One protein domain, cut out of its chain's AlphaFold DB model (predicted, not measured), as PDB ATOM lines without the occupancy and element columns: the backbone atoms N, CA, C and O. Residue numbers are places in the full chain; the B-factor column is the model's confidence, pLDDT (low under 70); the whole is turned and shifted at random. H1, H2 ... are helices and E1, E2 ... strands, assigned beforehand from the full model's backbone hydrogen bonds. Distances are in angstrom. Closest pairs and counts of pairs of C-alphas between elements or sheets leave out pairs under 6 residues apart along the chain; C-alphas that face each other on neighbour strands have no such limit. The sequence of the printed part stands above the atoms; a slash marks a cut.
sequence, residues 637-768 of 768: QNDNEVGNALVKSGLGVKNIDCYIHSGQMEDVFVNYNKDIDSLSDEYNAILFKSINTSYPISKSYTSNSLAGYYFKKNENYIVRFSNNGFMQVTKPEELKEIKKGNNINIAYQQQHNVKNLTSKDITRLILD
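This is residues 637 to 768 of the 768 residues of an uncharacterized protein of Bacteroidetes bacterium (UniProt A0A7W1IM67). Two twisted sheets lie partly face to face as a sandwich, with E8 of the larger sheet reaching beyond the smaller one; helices H1 and H4 pack on the face of the larger sheet turned away from the smaller. H3 sits at one side, near E5 and E7, and small H2 lies far out near the start of E1. The 132 printed residues hold, in chain order, H1 H2 E1 E2 E3 E4 E5 E6 H3 E7 E8 H4. The larger sheet runs E3 E2 E5 E6 E8, antiparallel, and the smaller E4 E1 E7, mixed. The class is mixed, helices and strands, and the whole is compact, with a radius of gyration of the C-alphas of 13.8 A and spans of 39 by 32 by 28 A.

Start at H1, residues 641 to 648, which is on a strongly twisted sheet of E3, residues 693 to 696, E2, residues 684 to 688, E5, residues 716 to 721, E6, residues 726 to 730, and E8, residues 751 to 753. H1 lies over E2 at a height over the sheet of 9.1 A and runs along the strands, at 10 degrees to E2 on the local plane; their closest C-alphas are those of Val 642 and Asn 684, 7.5 A apart. Look next at H2, residues 657 to 661, whose closest C-alpha to E1, residues 665 to 672, is that of Tyr 659, 6.2 A from that of Met 665. E1 is the inner strand between E4, residues 706 to 711, antiparallel with N 668 and O 708 at 2.9 A, and E7, residues 743 to 746, parallel with N 671 and O 744 at 2.8 A. This sheet and the larger one form a sandwich, two sheets face to face, 10.0 A centre to centre where they face each other. In the larger sheet E2 and E3 are a hairpin, with N 695 and O 686 at 2.8 A. E2 and E5 are antiparallel, with N 687 and O 717 at 2.8 A. E5 and E6 are a hairpin, with N 728 and O 720 at 2.8 A; E6 and the edge strand E8 are antiparallel, with N 727 and O 752 at 2.8 A. H3, residues 732 to 738, only grazes the smaller sheet with its residues 734 to 738; the C-alphas of Ile 738 and Ile 744 of E7, the closest, are 5.8 A apart. H4, residues 759 to 767, is on the larger sheet, on the same face as H1, at a height over the sheet of 8.4 A. H1 and H4 touch, about perpendicular at 86 degrees, the closest C-alphas being those of Lys 648 and Ser 759, 6.6 A apart. In H1, H2, H3 and H4 every O i to N i+4 pair is within hydrogen-bond range.

Find C-alpha 641 at (-13.504, 18.998, 19.074), where H1 begins; it spans 10.5 A, and H2 6.2 A. E1 runs 21.7 A from C-alpha 665 at (-19.600, 33.818, 37.536). E2 then covers 13.5 A, E3 10.5 A, E4 16.0 A, E5 16.6 A and E6 13.6 A. H3 measures 10.1 A, E7 9.7 A and E8 6.5 A. H4 runs 12.3 A and ends at C-alpha 767, (-2.746, 20.326, 35.165).

The C-alphas of Ser 662 and Asn 756, the two farthest apart, are 39.6 A from each other. The printed part has no cut and ends at residue 768, the chain's last. The link E1 to E2, 11 residues, is long. Mean pLDDT of the printed part is 75.6; among the residues under 70 are 637 to 656, 674 to 682 and 700 to 703.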
ATOM      1  N   GLN A 637     -25.769  21.636  23.464       44.34
ATOM      2  CA  GLN A 637     -24.782  22.725  23.575       44.34
ATOM      3  C   GLN A 637     -23.360  22.428  23.035       44.34
ATOM      4  O   GLN A 637     -22.406  22.123  23.754       44.34
ATOM      5  N   ASN A 638     -23.263  22.646  21.716       43.69
ATOM      6  CA  ASN A 638     -22.089  22.849  20.857       43.69
ATOM      7  C   ASN A 638     -20.991  21.769  20.903       43.69
ATOM      8  O   ASN A 638     -20.104  21.772  21.762       43.69
ATOM      9  N   ASP A 639     -21.040  20.905  19.884       47.44
ATOM     10  CA  ASP A 639     -19.968  20.024  19.419       47.44
ATOM     11  C   ASP A 639     -18.779  20.861  18.925       47.44
ATOM     12  O   ASP A 639     -18.751  21.298  17.778       47.44
ATOM     13  N   ASN A 640     -17.783  21.088  19.779       55.19
ATOM     14  CA  ASN A 640     -16.450  21.453  19.312       55.19
ATOM     15  C   ASN A 640     -15.445  20.376  19.740       55.19
ATOM     16  O   ASN A 640     -15.578  19.758  20.802       55.19
ATOM     17  N   GLU A 641     -14.465  20.095  18.880       53.81
ATOM     18  CA  GLU A 641     -13.504  18.998  19.074       53.81
ATOM     19  C   GLU A 641     -12.742  19.124  20.400       53.81
ATOM     20  O   GLU A 641     -12.447  18.119  21.047       53.81
ATOM     21  N   VAL A 642     -12.516  20.359  20.855       55.75
ATOM     22  CA  VAL A 642     -11.875  20.679  22.134       55.75
ATOM     23  C   VAL A 642     -12.736  20.294  23.332       55.75
ATOM     24  O   VAL A 642     -12.241  19.641  24.248       55.75
ATOM     25  N   GLY A 643     -14.028  20.632  23.330       58.03
ATOM     26  CA  GLY A 643     -14.954  20.218  24.383       58.03
ATOM     27  C   GLY A 643     -15.051  18.697  24.476       58.03
ATOM     28  O   GLY A 643     -15.025  18.146  25.572       58.03
ATOM     29  N   ASN A 644     -15.060  18.014  23.330       57.62
ATOM     30  CA  ASN A 644     -15.047  16.552  23.277       57.62
ATOM     31  C   ASN A 644     -13.728  15.953  23.788       57.62
ATOM     32  O   ASN A 644     -13.746  14.925  24.465       57.62
ATOM     33  N   ALA A 645     -12.588  16.576  23.478       60.53
ATOM     34  CA  ALA A 645     -11.286  16.139  23.969       60.53
ATOM     35  C   ALA A 645     -11.175  16.281  25.492       60.53
ATOM     36  O   ALA A 645     -10.741  15.334  26.141       60.53
ATOM     37  N   LEU A 646     -11.622  17.410  26.053       59.78
ATOM     38  CA  LEU A 646     -11.622  17.682  27.494       59.78
ATOM     39  C   LEU A 646     -12.549  16.718  28.249       59.78
ATOM     40  O   LEU A 646     -12.118  16.075  29.204       59.78
ATOM     41  N   VAL A 647     -13.780  16.510  27.766       57.28
ATOM     42  CA  VAL A 647     -14.722  15.550  28.374       57.28
ATOM     43  C   VAL A 647     -14.122  14.142  28.404       57.28
ATOM     44  O   VAL A 647     -14.133  13.486  29.445       57.28
ATOM     45  N   LYS A 648     -13.521  13.688  27.293       57.66
ATOM     46  CA  LYS A 648     -12.817  12.390  27.223       57.66
ATOM     47  C   LYS A 648     -11.605  12.309  28.149       57.66
ATOM     48  O   LYS A 648     -11.172  11.214  28.494       57.66
ATOM     49  N   SER A 649     -11.045  13.452  28.522       56.00
ATOM     50  CA  SER A 649      -9.917  13.569  29.438       56.00
ATOM     51  C   SER A 649     -10.349  13.609  30.914       56.00
ATOM     52  O   SER A 649      -9.497  13.650  31.797       56.00
ATOM     53  N   GLY A 650     -11.658  13.565  31.196       55.81
ATOM     54  CA  GLY A 650     -12.224  13.680  32.543       55.81
ATOM     55  C   GLY A 650     -12.381  15.124  33.038       55.81
ATOM     56  O   GLY A 650     -12.798  15.330  34.179       55.81
ATOM     57  N   LEU A 651     -12.078  16.114  32.189       58.53
ATOM     58  CA  LEU A 651     -12.204  17.543  32.471       58.53
ATOM     59  C   LEU A 651     -13.438  18.113  31.749       58.53
ATOM     60  O   LEU A 651     -13.473  18.169  30.527       58.53
ATOM     61  N   GLY A 652     -14.439  18.620  32.474       56.50
ATOM     62  CA  GLY A 652     -15.469  19.465  31.853       56.50
ATOM     63  C   GLY A 652     -16.883  18.888  31.760       56.50
ATOM     64  O   GLY A 652     -17.382  18.639  30.665       56.50
ATOM     65  N   VAL A 653     -17.594  18.785  32.886       56.22
ATOM     66  CA  VAL A 653     -19.058  18.599  32.858       56.22
ATOM     67  C   VAL A 653     -19.717  19.927  32.463       56.22
ATOM     68  O   VAL A 653     -19.781  20.834  33.283       56.22
ATOM     69  N   LYS A 654     -20.192  20.075  31.218       57.22
ATOM     70  CA  LYS A 654     -20.741  21.327  30.634       57.22
ATOM     71  C   LYS A 654     -22.089  21.802  31.231       57.22
ATOM     72  O   LYS A 654     -23.046  22.029  30.497       57.22
ATOM     73  N   ASN A 655     -22.210  21.967  32.545       64.31
ATOM     74  CA  ASN A 655     -23.352  22.673  33.126       64.31
ATOM     75  C   ASN A 655     -22.879  23.702  34.152       64.31
ATOM     76  O   ASN A 655     -22.541  23.349  35.281       64.31
ATOM     77  N   ILE A 656     -22.871  24.972  33.742       67.25
ATOM     78  CA  ILE A 656     -22.548  26.098  34.623       67.25
ATOM     79  C   ILE A 656     -23.766  26.955  34.982       67.25
ATOM     80  O   ILE A 656     -23.611  27.970  35.661       67.25
ATOM     81  N   ASP A 657     -24.972  26.565  34.559       70.06
ATOM     82  CA  ASP A 657     -26.174  27.403  34.667       70.06
ATOM     83  C   ASP A 657     -26.488  27.761  36.126       70.06
ATOM     84  O   ASP A 657     -26.791  28.913  36.444       70.06
ATOM     85  N   CYS A 658     -26.333  26.808  37.051       67.12
ATOM     86  CA  CYS A 658     -26.502  27.062  38.484       67.12
ATOM     87  C   CYS A 658     -25.492  28.097  39.020       67.12
ATOM     88  O   CYS A 658     -25.856  28.964  39.818       67.12
ATOM     89  N   TYR A 659     -24.251  28.075  38.533       75.69
ATOM     90  CA  TYR A 659     -23.196  29.004  38.944       75.69
ATOM     91  C   TYR A 659     -23.385  30.402  38.350       75.69
ATOM     92  O   TYR A 659     -23.142  31.393  39.044       75.69
ATOM     93  N   ILE A 660     -23.897  30.496  37.118       76.50
ATOM     94  CA  ILE A 660     -24.310  31.769  36.509       76.50
ATOM     95  C   ILE A 660     -25.427  32.400  37.346       76.50
ATOM     96  O   ILE A 660     -25.323  33.557  37.753       76.50
ATOM     97  N   HIS A 661     -26.475  31.635  37.666       71.69
ATOM     98  CA  HIS A 661     -27.619  32.141  38.427       71.69
ATOM     99  C   HIS A 661     -27.285  32.502  39.878       71.69
ATOM    100  O   HIS A 661     -27.888  33.421  40.428       71.69
ATOM    101  N   SER A 662     -26.300  31.836  40.479       77.00
ATOM    102  CA  SER A 662     -25.823  32.160  41.831       77.00
ATOM    103  C   SER A 662     -24.957  33.430  41.912       77.00
ATOM    104  O   SER A 662     -24.573  33.836  43.006       77.00
ATOM    105  N   GLY A 663     -24.610  34.057  40.778       83.69
ATOM    106  CA  GLY A 663     -23.742  35.242  40.739       83.69
ATOM    107  C   GLY A 663     -22.261  34.952  41.023       83.69
ATOM    108  O   GLY A 663     -21.476  35.883  41.230       83.69
ATOM    109  N   GLN A 664     -21.865  33.676  41.032       83.19
ATOM    110  CA  GLN A 664     -20.481  33.235  41.241       83.19
ATOM    111  C   GLN A 664     -19.615  33.329  39.973       83.19
ATOM    112  O   GLN A 664     -18.389  33.227  40.053       83.19
ATOM    113  N   MET A 665     -20.246  33.558  38.822       88.06
ATOM    114  CA  MET A 665     -19.600  33.818  37.536       88.06
ATOM    115  C   MET A 665     -19.659  35.312  37.190       88.06
ATOM    116  O   MET A 665     -20.562  36.028  37.629       88.06
ATOM    117  N   GLU A 666     -18.706  35.785  36.395       91.00
ATOM    118  CA  GLU A 666     -18.720  37.116  35.780       91.00
ATOM    119  C   GLU A 666     -18.297  37.057  34.310       91.00
ATOM    120  O   GLU A 666     -17.563  36.156  33.907       91.00
ATOM    121  N   ASP A 667     -18.766  38.010  33.508       89.44
ATOM    122  CA  ASP A 667     -18.431  38.082  32.086       89.44
ATOM    123  C   ASP A 667     -16.982  38.540  31.891       89.44
ATOM    124  O   ASP A 667     -16.546  39.536  32.479       89.44
ATOM    125  N   VAL A 668     -16.251  37.858  31.008       90.69
ATOM    126  CA  VAL A 668     -14.894  38.245  30.611       90.69
ATOM    127  C   VAL A 668     -14.709  38.279  29.100       90.69
ATOM    128  O   VAL A 668     -15.310  37.510  28.351       90.69
ATOM    129  N   PHE A 669     -13.821  39.168  28.669       89.75
ATOM    130  CA  PHE A 669     -13.355  39.345  27.305       89.75
ATOM    131  C   PHE A 669     -11.880  38.964  27.225       89.75
ATOM    132  O   PHE A 669     -11.026  39.597  27.846       89.75
ATOM    133  N   VAL A 670     -11.578  37.932  26.448       88.50
ATOM    134  CA  VAL A 670     -10.225  37.430  26.221       88.50
ATOM    135  C   VAL A 670      -9.692  38.012  24.915       88.50
ATOM    136  O   VAL A 670     -10.249  37.772  23.840       88.50
ATOM    137  N   ASN A 671      -8.613  38.786  25.012       87.75
ATOM    138  CA  ASN A 671      -7.904  39.399  23.892       87.75
ATOM    139  C   ASN A 671      -6.561  38.694  23.692       87.75
ATOM    140  O   ASN A 671      -5.826  38.482  24.655       87.75
ATOM    141  N   TYR A 672      -6.203  38.386  22.447       82.69
ATOM    142  CA  TYR A 672      -4.892  37.828  22.108       82.69
ATOM    143  C   TYR A 672      -4.046  38.863  21.349       82.69
ATOM    144  O   TYR A 672      -4.513  39.446  20.377       82.69
ATOM    145  N   ASN A 673      -2.793  39.077  21.766       72.38
ATOM    146  CA  ASN A 673      -1.940  40.198  21.312       72.38
ATOM    147  C   ASN A 673      -1.258  40.044  19.919       72.38
ATOM    148  O   ASN A 673      -0.249  40.703  19.674       72.38
ATOM    149  N   LYS A 674      -1.731  39.191  18.997       62.59
ATOM    150  CA  LYS A 674      -1.160  39.051  17.630       62.59
ATOM    151  C   LYS A 674      -2.236  38.759  16.581       62.59
ATOM    152  O   LYS A 674      -3.262  38.177  16.924       62.59
ATOM    153  N   ASP A 675      -1.955  39.107  15.320       56.41
ATOM    154  CA  ASP A 675      -2.770  38.712  14.165       56.41
ATOM    155  C   ASP A 675      -2.771  37.186  14.035       56.41
ATOM    156  O   ASP A 675      -1.747  36.538  13.811       56.41
ATOM    157  N   ILE A 676      -3.944  36.615  14.286       49.28
ATOM    158  CA  ILE A 676      -4.210  35.183  14.307       49.28
ATOM    159  C   ILE A 676      -4.970  34.861  13.034       49.28
ATOM    160  O   ILE A 676      -6.139  35.236  12.906       49.28
ATOM    161  N   ASP A 677      -4.351  34.109  12.130       49.84
ATOM    162  CA  ASP A 677      -5.097  33.467  11.057       49.84
ATOM    163  C   ASP A 677      -6.076  32.456  11.667       49.84
ATOM    164  O   ASP A 677      -5.727  31.365  12.121       49.84
ATOM    165  N   SER A 678      -7.337  32.890  11.693       52.81
ATOM    166  CA  SER A 678      -8.552  32.198  12.125       52.81
ATOM    167  C   SER A 678      -8.643  31.850  13.620       52.81
ATOM    168  O   SER A 678      -8.481  30.707  14.039       52.81
ATOM    169  N   LEU A 679      -9.015  32.840  14.444       54.69
ATOM    170  CA  LEU A 679      -9.726  32.603  15.710       54.69
ATOM    171  C   LEU A 679     -11.065  31.912  15.396       54.69
ATOM    172  O   LEU A 679     -12.102  32.563  15.286       54.69
ATOM    173  N   SER A 680     -11.025  30.602  15.167       57.81
ATOM    174  CA  SER A 680     -12.218  29.770  15.219       57.81
ATOM    175  C   SER A 680     -12.602  29.606  16.693       57.81
ATOM    176  O   SER A 680     -11.802  29.150  17.516       57.81
ATOM    177  N   ASP A 681     -13.831  29.999  17.026       58.66
ATOM    178  CA  ASP A 681     -14.444  29.857  18.357       58.66
ATOM    179  C   ASP A 681     -14.469  28.402  18.843       58.66
ATOM    180  O   ASP A 681     -14.607  28.118  20.031       58.66
ATOM    181  N   GLU A 682     -14.301  27.456  17.922       59.84
ATOM    182  CA  GLU A 682     -14.359  26.023  18.180       59.84
ATOM    183  C   GLU A 682     -13.180  25.537  19.037       59.84
ATOM    184  O   GLU A 682     -13.258  24.453  19.612       59.84
ATOM    185  N   TYR A 683     -12.117  26.336  19.187       70.06
ATOM    186  CA  TYR A 683     -10.874  25.880  19.812       70.06
ATOM    187  C   TYR A 683     -10.504  26.553  21.141       70.06
ATOM    188  O   TYR A 683      -9.380  26.376  21.612       70.06
ATOM    189  N   ASN A 684     -11.408  27.313  21.767       80.06
ATOM    190  CA  ASN A 684     -11.113  28.062  22.997       80.06
ATOM    191  C   ASN A 684     -12.092  27.701  24.125       80.06
ATOM    192  O   ASN A 684     -13.307  27.706  23.921       80.06
ATOM    193  N   ALA A 685     -11.576  27.427  25.325       85.88
ATOM    194  CA  ALA A 685     -12.386  27.114  26.503       85.88
ATOM    195  C   ALA A 685     -11.778  27.676  27.799       85.88
ATOM    196  O   ALA A 685     -10.556  27.727  27.956       85.88
ATOM    197  N   ILE A 686     -12.640  28.051  28.748       86.75
ATOM    198  CA  ILE A 686     -12.274  28.295  30.150       86.75
ATOM    199  C   ILE A 686     -12.556  27.012  30.927       86.75
ATOM    200  O   ILE A 686     -13.651  26.464  30.813       86.75
ATOM    201  N   LEU A 687     -11.588  26.524  31.700       86.50
ATOM    202  CA  LEU A 687     -11.780  25.415  32.635       86.50
ATOM    203  C   LEU A 687     -11.904  25.966  34.051       86.50
ATOM    204  O   LEU A 687     -11.110  26.809  34.464       86.50
ATOM    205  N   PHE A 688     -12.854  25.443  34.813       85.69
ATOM    206  CA  PHE A 688     -13.066  25.800  36.208       85.69
ATOM    207  C   PHE A 688     -12.735  24.593  37.079       85.69
ATOM    208  O   PHE A 688     -13.510  23.635  37.167       85.69
ATOM    209  N   LYS A 689     -11.561  24.629  37.716       81.50
ATOM    210  CA  LYS A 689     -11.001  23.466  38.417       81.50
ATOM    211  C   LYS A 689     -11.850  23.016  39.610       81.50
ATOM    212  O   LYS A 689     -12.145  21.830  39.713       81.50
ATOM    213  N   SER A 690     -12.298  23.939  40.465       78.00
ATOM    214  CA  SER A 690     -13.080  23.626  41.682       78.00
ATOM    215  C   SER A 690     -14.387  22.890  41.429       78.00
ATOM    216  O   SER A 690     -14.883  22.204  42.316       78.00
ATOM    217  N   ILE A 691     -14.973  23.080  40.252       76.06
ATOM    218  CA  ILE A 691     -16.290  22.542  39.897       76.06
ATOM    219  C   ILE A 691     -16.204  21.583  38.699       76.06
ATOM    220  O   ILE A 691     -17.226  21.215  38.129       76.06
ATOM    221  N   ASN A 692     -14.979  21.183  38.325       74.50
ATOM    222  CA  ASN A 692     -14.655  20.245  37.248       74.50
ATOM    223  C   ASN A 692     -15.476  20.448  35.956       74.50
ATOM    224  O   ASN A 692     -15.995  19.505  35.350       74.50
ATOM    225  N   THR A 693     -15.618  21.705  35.534       79.44
ATOM    226  CA  THR A 693     -16.405  22.083  34.353       79.44
ATOM    227  C   THR A 693     -15.583  22.922  33.380       79.44
ATOM    228  O   THR A 693     -14.536  23.467  33.730       79.44
ATOM    229  N   SER A 694     -16.037  22.996  32.134       80.75
ATOM    230  CA  SER A 694     -15.458  23.825  31.088       80.75
ATOM    231  C   SER A 694     -16.556  24.591  30.363       80.75
ATOM    232  O   SER A 694     -17.696  24.131  30.268       80.75
ATOM    233  N   TYR A 695     -16.216  25.770  29.853       82.12
ATOM    234  CA  TYR A 695     -17.131  26.599  29.083       82.12
ATOM    235  C   TYR A 695     -16.445  27.147  27.827       82.12
ATOM    236  O   TYR A 695     -15.351  27.709  27.932       82.12
ATOM    237  N   PRO A 696     -17.048  26.977  26.636       79.62
ATOM    238  CA  PRO A 696     -16.468  27.478  25.398       79.62
ATOM    239  C   PRO A 696     -16.441  29.011  25.391       79.62
ATOM    240  O   PRO A 696     -17.388  29.659  25.833       79.62
ATOM    241  N   ILE A 697     -15.368  29.594  24.857       80.94
ATOM    242  CA  ILE A 697     -15.259  31.045  24.658       80.94
ATOM    243  C   ILE A 697     -15.568  31.336  23.193       80.94
ATOM    244  O   ILE A 697     -14.926  30.780  22.306       80.94
ATOM    245  N   SER A 698     -16.544  32.200  22.936       77.75
ATOM    246  CA  SER A 698     -17.029  32.488  21.578       77.75
ATOM    247  C   SER A 698     -16.744  33.924  21.166       77.75
ATOM    248  O   SER A 698     -16.678  34.804  22.023       77.75
ATOM    249  N   LYS A 699     -16.641  34.200  19.866       74.06
ATOM    250  CA  LYS A 699     -16.408  35.540  19.338       74.06
ATOM    251  C   LYS A 699     -17.501  36.488  19.797       74.06
ATOM    252  O   LYS A 699     -18.692  36.263  19.582       74.06
ATOM    253  N   SER A 700     -17.080  37.585  20.407       66.25
ATOM    254  CA  SER A 700     -17.975  38.688  20.703       66.25
ATOM    255  C   SER A 700     -18.464  39.323  19.399       66.25
ATOM    256  O   SER A 700     -17.683  39.599  18.489       66.25
ATOM    257  N   TYR A 701     -19.762  39.614  19.305       57.44
ATOM    258  CA  TYR A 701     -20.330  40.324  18.151       57.44
ATOM    259  C   TYR A 701     -19.872  41.787  18.052       57.44
ATOM    260  O   TYR A 701     -20.099  42.426  17.026       57.44
ATOM    261  N   THR A 702     -19.280  42.337  19.115       54.66
ATOM    262  CA  THR A 702     -18.992  43.773  19.240       54.66
ATOM    263  C   THR A 702     -17.511  44.098  19.408       54.66
ATOM    264  O   THR A 702     -17.162  45.274  19.470       54.66
ATOM    265  N   SER A 703     -16.639  43.094  19.502       61.84
ATOM    266  CA  SER A 703     -15.206  43.284  19.738       61.84
ATOM    267  C   SER A 703     -14.384  42.196  19.049       61.84
ATOM    268  O   SER A 703     -14.861  41.087  18.834       61.84
ATOM    269  N   ASN A 704     -13.113  42.487  18.752       70.00
ATOM    270  CA  ASN A 704     -12.137  41.496  18.266       70.00
ATOM    271  C   ASN A 704     -11.670  40.536  19.383       70.00
ATOM    272  O   ASN A 704     -10.527  40.086  19.392       70.00
ATOM    273  N   SER A 705     -12.542  40.249  20.346       77.25
ATOM    274  CA  SER A 705     -12.249  39.492  21.556       77.25
ATOM    275  C   SER A 705     -13.209  38.320  21.704       77.25
ATOM    276  O   SER A 705     -14.327  38.341  21.178       77.25
ATOM    277  N   LEU A 706     -12.771  37.279  22.404       83.88
ATOM    278  CA  LEU A 706     -13.626  36.146  22.737       83.88
ATOM    279  C   LEU A 706     -14.332  36.437  24.068       83.88
ATOM    280  O   LEU A 706     -13.689  36.850  25.028       83.88
ATOM    281  N   ALA A 707     -15.646  36.246  24.132       83.88
ATOM    282  CA  ALA A 707     -16.453  36.416  25.335       83.88
ATOM    283  C   ALA A 707     -16.721  35.062  26.014       83.88
ATOM    284  O   ALA A 707     -17.059  34.080  25.345       83.88
ATOM    285  N   GLY A 708     -16.597  35.021  27.340       87.06
ATOM    286  CA  GLY A 708     -16.857  33.838  28.162       87.06
ATOM    287  C   GLY A 708     -17.166  34.198  29.615       87.06
ATOM    288  O   GLY A 708     -17.316  35.372  29.949       87.06
ATOM    289  N   TYR A 709     -17.241  33.182  30.477       87.38
ATOM    290  CA  TYR A 709     -17.491  33.347  31.911       87.38
ATOM    291  C   TYR A 709     -16.247  33.040  32.740       87.38
ATOM    292  O   TYR A 709     -15.529  32.084  32.468       87.38
ATOM    293  N   TYR A 710     -16.026  33.830  33.783       87.94
ATOM    294  CA  TYR A 710     -14.932  33.684  34.732       87.94
ATOM    295  C   TYR A 710     -15.488  33.383  36.120       87.94
ATOM    296  O   TYR A 710     -16.355  34.098  36.626       87.94
ATOM    297  N   PHE A 711     -14.990  32.327  36.753       87.38
ATOM    298  CA  PHE A 711     -15.406  31.938  38.091       87.38
ATOM    299  C   PHE A 711     -14.639  32.745  39.133       87.38
ATOM    300  O   PHE A 711     -13.408  32.713  39.185       87.38
ATOM    301  N   LYS A 712     -15.362  33.454  40.001       85.06
ATOM    302  CA  LYS A 712     -14.780  34.438  40.933       85.06
ATOM    303  C   LYS A 712     -13.799  33.855  41.957       85.06
ATOM    304  O   LYS A 712     -13.045  34.604  42.565       85.06
ATOM    305  N   LYS A 713     -13.769  32.528  42.137       81.88
ATOM    306  CA  LYS A 713     -12.777  31.847  42.987       81.88
ATOM    307  C   LYS A 713     -11.352  31.860  42.411       81.88
ATOM    308  O   LYS A 713     -10.440  31.388  43.075       81.88
ATOM    309  N   ASN A 714     -11.142  32.429  41.218       76.88
ATOM    310  CA  ASN A 714      -9.830  32.606  40.586       76.88
ATOM    311  C   ASN A 714      -9.062  31.291  40.342       76.88
ATOM    312  O   ASN A 714      -7.835  31.279  40.348       76.88
ATOM    313  N   GLU A 715      -9.780  30.194  40.095       84.38
ATOM    314  CA  GLU A 715      -9.233  28.871  39.739       84.38
ATOM    315  C   GLU A 715      -9.527  28.524  38.271       84.38
ATOM    316  O   GLU A 715      -9.826  27.383  37.903       84.38
ATOM    317  N   ASN A 716      -9.522  29.561  37.440       89.00
ATOM    318  CA  ASN A 716      -9.824  29.471  36.021       89.00
ATOM    319  C   ASN A 716      -8.555  29.094  35.269       89.00
ATOM    320  O   ASN A 716      -7.503  29.650  35.554       89.00
ATOM    321  N   TYR A 717      -8.665  28.211  34.288       91.00
ATOM    322  CA  TYR A 717      -7.646  27.990  33.267       91.00
ATOM    323  C   TYR A 717      -8.217  28.461  31.939       91.00
ATOM    324  O   TYR A 717      -9.408  28.288  31.693       91.00
ATOM    325  N   ILE A 718      -7.381  29.005  31.063       89.69
ATOM    326  CA  ILE A 718      -7.770  29.241  29.670       89.69
ATOM    327  C   ILE A 718      -6.978  28.277  28.810       89.69
ATOM    328  O   ILE A 718      -5.751  28.293  28.828       89.69
ATOM    329  N   VAL A 719      -7.686  27.429  28.067       87.69
ATOM    330  CA  VAL A 719      -7.080  26.484  27.135       87.69
ATOM    331  C   VAL A 719      -7.485  26.857  25.723       87.69
ATOM    332  O   VAL A 719      -8.663  27.061  25.416       87.69
ATOM    333  N   ARG A 720      -6.481  26.931  24.855       84.12
ATOM    334  CA  ARG A 720      -6.638  27.222  23.439       84.12
ATOM    335  C   ARG A 720      -5.967  26.145  22.610       84.12
ATOM    336  O   ARG A 720      -4.829  25.781  22.885       84.12
ATOM    337  N   PHE A 721      -6.631  25.728  21.544       78.56
ATOM    338  CA  PHE A 721      -6.065  24.890  20.499       78.56
ATOM    339  C   PHE A 721      -5.938  25.691  19.199       78.56
ATOM    340  O   PHE A 721      -6.656  26.658  18.950       78.56
ATOM    341  N   SER A 722      -4.976  25.313  18.370       73.81
ATOM    342  CA  SER A 722      -4.826  25.829  17.012       73.81
ATOM    343  C   SER A 722      -5.180  24.744  16.005       73.81
ATOM    344  O   SER A 722      -4.927  23.564  16.252       73.81
ATOM    345  N   ASN A 723      -5.651  25.149  14.823       70.50
ATOM    346  CA  ASN A 723      -5.905  24.240  13.694       70.50
ATOM    347  C   ASN A 723      -4.668  23.403  13.318       70.50
ATOM    348  O   ASN A 723      -4.775  22.312  12.766       70.50
ATOM    349  N   ASN A 724      -3.472  23.894  13.652       72.38
ATOM    350  CA  ASN A 724      -2.208  23.223  13.378       72.38
ATOM    351  C   ASN A 724      -1.799  22.210  14.463       72.38
ATOM    352  O   ASN A 724      -0.709  21.644  14.364       72.38
ATOM    353  N   GLY A 725      -2.659  21.942  15.453       73.62
ATOM    354  CA  GLY A 725      -2.458  20.925  16.491       73.62
ATOM    355  C   GLY A 725      -1.554  21.353  17.649       73.62
ATOM    356  O   GLY A 725      -0.959  20.501  18.306       73.62
ATOM    357  N   PHE A 726      -1.440  22.658  17.899       82.12
ATOM    358  CA  PHE A 726      -0.793  23.199  19.099       82.12
ATOM    359  C   PHE A 726      -1.824  23.611  20.148       82.12
ATOM    360  O   PHE A 726      -2.879  24.130  19.784       82.12
ATOM    361  N   MET A 727      -1.484  23.435  21.424       86.19
ATOM    362  CA  MET A 727      -2.264  23.836  22.592       86.19
ATOM    363  C   MET A 727      -1.506  24.891  23.405       86.19
ATOM    364  O   MET A 727      -0.306  24.751  23.617       86.19
ATOM    365  N   GLN A 728      -2.199  25.917  23.892       87.44
ATOM    366  CA  GLN A 728      -1.702  26.861  24.895       87.44
ATOM    367  C   GLN A 728      -2.592  26.770  26.138       87.44
ATOM    368  O   GLN A 728      -3.819  26.726  26.014       87.44
ATOM    369  N   VAL A 729      -1.973  26.764  27.318       89.81
ATOM    370  CA  VAL A 729      -2.660  26.761  28.614       89.81
ATOM    371  C   VAL A 729      -2.214  27.990  29.393       89.81
ATOM    372  O   VAL A 729      -1.025  28.173  29.626       89.81
ATOM    373  N   THR A 730      -3.161  28.822  29.805       90.88
ATOM    374  CA  THR A 730      -2.925  29.941  30.724       90.88
ATOM    375  C   THR A 730      -3.421  29.529  32.105       90.88
ATOM    376  O   THR A 730      -4.608  29.222  32.276       90.88
ATOM    377  N   LYS A 731      -2.505  29.471  33.075       90.94
ATOM    378  CA  LYS A 731      -2.770  28.961  34.432       90.94
ATOM    379  C   LYS A 731      -3.495  30.005  35.301       90.94
ATOM    380  O   LYS A 731      -3.418  31.198  35.003       90.94
ATOM    381  N   PRO A 732      -4.158  29.596  36.402       91.12
ATOM    382  CA  PRO A 732      -4.885  30.515  37.277       91.12
ATOM    383  C   PRO A 732      -4.047  31.679  37.810       91.12
ATOM    384  O   PRO A 732      -4.538  32.803  37.854       91.12
ATOM    385  N   GLU A 733      -2.789  31.431  38.184       89.75
ATOM    386  CA  GLU A 733      -1.908  32.475  38.728       89.75
ATOM    387  C   GLU A 733      -1.578  33.540  37.675       89.75
ATOM    388  O   GLU A 733      -1.738  34.730  37.928       89.75
ATOM    389  N   GLU A 734      -1.256  33.119  36.450       89.56
ATOM    390  CA  GLU A 734      -1.026  34.025  35.319       89.56
ATOM    391  C   GLU A 734      -2.302  34.806  34.965       89.56
ATOM    392  O   GLU A 734      -2.262  36.014  34.732       89.56
ATOM    393  N   LEU A 735      -3.466  34.144  34.993       90.12
ATOM    394  CA  LEU A 735      -4.753  34.788  34.724       90.12
ATOM    395  C   LEU A 735      -5.082  35.894  35.724       90.12
ATOM    396  O   LEU A 735      -5.672  36.897  35.327       90.12
ATOM    397  N   LYS A 736      -4.708  35.734  36.999       87.31
ATOM    398  CA  LYS A 736      -4.884  36.784  38.013       87.31
ATOM    399  C   LYS A 736      -4.043  38.020  37.691       87.31
ATOM    400  O   LYS A 736      -4.534  39.130  37.865       87.31
ATOM    401  N   GLU A 737      -2.820  37.837  37.198       89.88
ATOM    402  CA  GLU A 737      -1.914  38.942  36.862       89.88
ATOM    403  C   GLU A 737      -2.359  39.710  35.608       89.88
ATOM    404  O   GLU A 737      -2.275  40.941  35.555       89.88
ATOM    405  N   ILE A 738      -2.862  38.997  34.595       91.50
ATOM    406  CA  ILE A 738      -3.207  39.596  33.296       91.50
ATOM    407  C   ILE A 738      -4.671  40.057  33.188       91.50
ATOM    408  O   ILE A 738      -5.022  40.755  32.228       91.50
ATOM    409  N   LYS A 739      -5.539  39.695  34.144       92.25
ATOM    410  CA  LYS A 739      -6.942  40.134  34.183       92.25
ATOM    411  C   LYS A 739      -7.056  41.561  34.726       92.25
ATOM    412  O   LYS A 739      -6.742  41.841  35.878       92.25
ATOM    413  N   LYS A 740      -7.594  42.470  33.911       92.31
ATOM    414  CA  LYS A 740      -7.882  43.870  34.260       92.31
ATOM    415  C   LYS A 740      -9.375  44.152  34.101       92.31
ATOM    416  O   LYS A 740      -9.872  44.351  32.989       92.31
ATOM    417  N   GLY A 741     -10.103  44.156  35.218       91.19
ATOM    418  CA  GLY A 741     -11.569  44.207  35.203       91.19
ATOM    419  C   GLY A 741     -12.131  42.984  34.478       91.19
ATOM    420  O   GLY A 741     -11.768  41.860  34.815       91.19
ATOM    421  N   ASN A 742     -12.951  43.199  33.448       91.81
ATOM    422  CA  ASN A 742     -13.510  42.118  32.628       91.81
ATOM    423  C   ASN A 742     -12.617  41.745  31.434       91.81
ATOM    424  O   ASN A 742     -13.026  40.933  30.618       91.81
ATOM    425  N   ASN A 743     -11.424  42.327  31.283       92.00
ATOM    426  CA  ASN A 743     -10.540  42.038  30.152       92.00
ATOM    427  C   ASN A 743      -9.370  41.148  30.579       92.00
ATOM    428  O   ASN A 743      -8.736  41.409  31.598       92.00
ATOM    429  N   ILE A 744      -9.051  40.140  29.771       92.12
ATOM    430  CA  ILE A 744      -7.905  39.241  29.939       92.12
ATOM    431  C   ILE A 744      -7.062  39.352  28.671       92.12
ATOM    432  O   ILE A 744      -7.522  38.986  27.593       92.12
ATOM    433  N   ASN A 745      -5.837  39.869  28.783       90.44
ATOM    434  CA  ASN A 745      -4.948  40.049  27.634       90.44
ATOM    435  C   ASN A 745      -3.871  38.963  27.642       90.44
ATOM    436  O   ASN A 745      -2.945  39.019  28.447       90.44
ATOM    437  N   ILE A 746      -3.991  37.991  26.742       87.56
ATOM    438  CA  ILE A 746      -3.111  36.824  26.676       87.56
ATOM    439  C   ILE A 746      -2.083  37.017  25.559       87.56
ATOM    440  O   ILE A 746      -2.420  37.253  24.392       87.56
ATOM    441  N   ALA A 747      -0.802  36.879  25.900       82.50
ATOM    442  CA  ALA A 747       0.252  36.751  24.904       82.50
ATOM    443  C   ALA A 747       0.227  35.332  24.316       82.50
ATOM    444  O   ALA A 747       0.123  34.348  25.044       82.50
ATOM    445  N   TYR A 748       0.326  35.203  22.993       72.94
ATOM    446  CA  TYR A 748       0.374  33.891  22.343       72.94
ATOM    447  C   TYR A 748       1.787  33.296  22.464       72.94
ATOM    448  O   TYR A 748       2.624  33.457  21.574       72.94
ATOM    449  N   GLN A 749       2.070  32.687  23.614       69.88
ATOM    450  CA  GLN A 749       3.361  32.114  24.008       69.88
ATOM    451  C   GLN A 749       3.130  30.721  24.627       69.88
ATOM    452  O   GLN A 749       2.004  30.399  24.981       69.88
ATOM    453  N   GLN A 750       4.174  29.892  24.744       64.62
ATOM    454  CA  GLN A 750       4.106  28.563  25.390       64.62
ATOM    455  C   GLN A 750       3.132  27.570  24.719       64.62
ATOM    456  O   GLN A 750       2.146  27.120  25.295       64.62
ATOM    457  N   GLN A 751       3.412  27.227  23.460       78.75
ATOM    458  CA  GLN A 751       2.637  26.229  22.722       78.75
ATOM    459  C   GLN A 751       3.192  24.819  22.930       78.75
ATOM    460  O   GLN A 751       4.371  24.563  22.690       78.75
ATOM    461  N   HIS A 752       2.311  23.889  23.272       83.50
ATOM    462  CA  HIS A 752       2.580  22.460  23.304       83.50
ATOM    463  C   HIS A 752       2.067  21.825  22.016       83.50
ATOM    464  O   HIS A 752       0.905  22.004  21.650       83.50
ATOM    465  N   ASN A 753       2.908  21.072  21.308       83.75
ATOM    466  CA  ASN A 753       2.428  20.245  20.206       83.75
ATOM    467  C   ASN A 753       1.651  19.063  20.796       83.75
ATOM    468  O   ASN A 753       2.225  18.243  21.508       83.75
ATOM    469  N   VAL A 754       0.353  18.993  20.507       81.75
ATOM    470  CA  VAL A 754      -0.539  17.951  21.032       81.75
ATOM    471  C   VAL A 754      -0.933  16.926  19.970       81.75
ATOM    472  O   VAL A 754      -1.738  16.033  20.238       81.75
ATOM    473  N   LYS A 755      -0.354  17.004  18.762       75.81
ATOM    474  CA  LYS A 755      -0.552  15.974  17.738       75.81
ATOM    475  C   LYS A 755      -0.043  14.633  18.263       75.81
ATOM    476  O   LYS A 755       1.116  14.515  18.651       75.81
ATOM    477  N   ASN A 756      -0.908  13.621  18.215       76.25
ATOM    478  CA  ASN A 756      -0.653  12.246  18.663       76.25
ATOM    479  C   ASN A 756      -0.526  12.041  20.184       76.25
ATOM    480  O   ASN A 756      -0.174  10.939  20.602       76.25
ATOM    481  N   LEU A 757      -0.831  13.044  21.014       76.00
ATOM    482  CA  LEU A 757      -0.909  12.849  22.464       76.00
ATOM    483  C   LEU A 757      -2.214  12.152  22.858       76.00
ATOM    484  O   LEU A 757      -3.267  12.380  22.255       76.00
ATOM    485  N   THR A 758      -2.161  11.305  23.889       75.56
ATOM    486  CA  THR A 758      -3.375  10.697  24.448       75.56
ATOM    487  C   THR A 758      -4.158  11.721  25.279       75.56
ATOM    488  O   THR A 758      -3.607  12.721  25.743       75.56
ATOM    489  N   SER A 759      -5.445  11.469  25.546       64.50
ATOM    490  CA  SER A 759      -6.248  12.330  26.436       64.50
ATOM    491  C   SER A 759      -5.631  12.477  27.836       64.50
ATOM    492  O   SER A 759      -5.762  13.529  28.463       64.50
ATOM    493  N   LYS A 760      -4.914  11.451  28.317       69.31
ATOM    494  CA  LYS A 760      -4.206  11.481  29.604       69.31
ATOM    495  C   LYS A 760      -2.994  12.415  29.557       69.31
ATOM    496  O   LYS A 760      -2.809  13.201  30.480       69.31
ATOM    497  N   ASP A 761      -2.230  12.388  28.467       76.44
ATOM    498  CA  ASP A 761      -1.079  13.280  28.267       76.44
ATOM    499  C   ASP A 761      -1.519  14.743  28.151       76.44
ATOM    500  O   ASP A 761      -0.907  15.628  28.740       76.44
ATOM    501  N   ILE A 762      -2.631  15.000  27.454       75.75
ATOM    502  CA  ILE A 762      -3.219  16.342  27.343       75.75
ATOM    503  C   ILE A 762      -3.699  16.842  28.712       75.75
ATOM    504  O   ILE A 762      -3.423  17.980  29.076       75.75
ATOM    505  N   THR A 763      -4.368  15.992  29.498       75.62
ATOM    506  CA  THR A 763      -4.793  16.336  30.870       75.62
ATOM    507  C   THR A 763      -3.602  16.709  31.734       75.62
ATOM    508  O   THR A 763      -3.638  17.711  32.445       75.62
ATOM    509  N   ARG A 764      -2.530  15.922  31.636       80.06
ATOM    510  CA  ARG A 764      -1.290  16.169  32.358       80.06
ATOM    511  C   ARG A 764      -0.677  17.513  31.967       80.06
ATOM    512  O   ARG A 764      -0.371  18.295  32.846       80.06
ATOM    513  N   LEU A 765      -0.612  17.833  30.675       81.50
ATOM    514  CA  LEU A 765      -0.132  19.136  30.194       81.50
ATOM    515  C   LEU A 765      -0.978  20.333  30.660       81.50
ATOM    516  O   LEU A 765      -0.471  21.447  30.715       81.50
ATOM    517  N   ILE A 766      -2.268  20.131  30.937       80.81
ATOM    518  CA  ILE A 766      -3.154  21.191  31.441       80.81
ATOM    519  C   ILE A 766      -2.970  21.399  32.951       80.81
ATOM    520  O   ILE A 766      -3.081  22.530  33.432       80.81
ATOM    521  N   LEU A 767      -2.744  20.316  33.700       77.00
ATOM    522  CA  LEU A 767      -2.746  20.326  35.165       77.00
ATOM    523  C   LEU A 767      -1.352  20.444  35.801       77.00
ATOM    524  O   LEU A 767      -1.280  20.990  36.905       77.00
ATOM    525  N   ASP A 768      -0.298  19.971  35.127       73.56
ATOM    526  CA  ASP A 768       1.115  20.115  35.523       73.56
ATOM    527  C   ASP A 768       1.625  21.523  35.176       73.56
ATOM    528  O   ASP A 768       2.258  22.184  36.034       73.56
TER     529      ASP A 768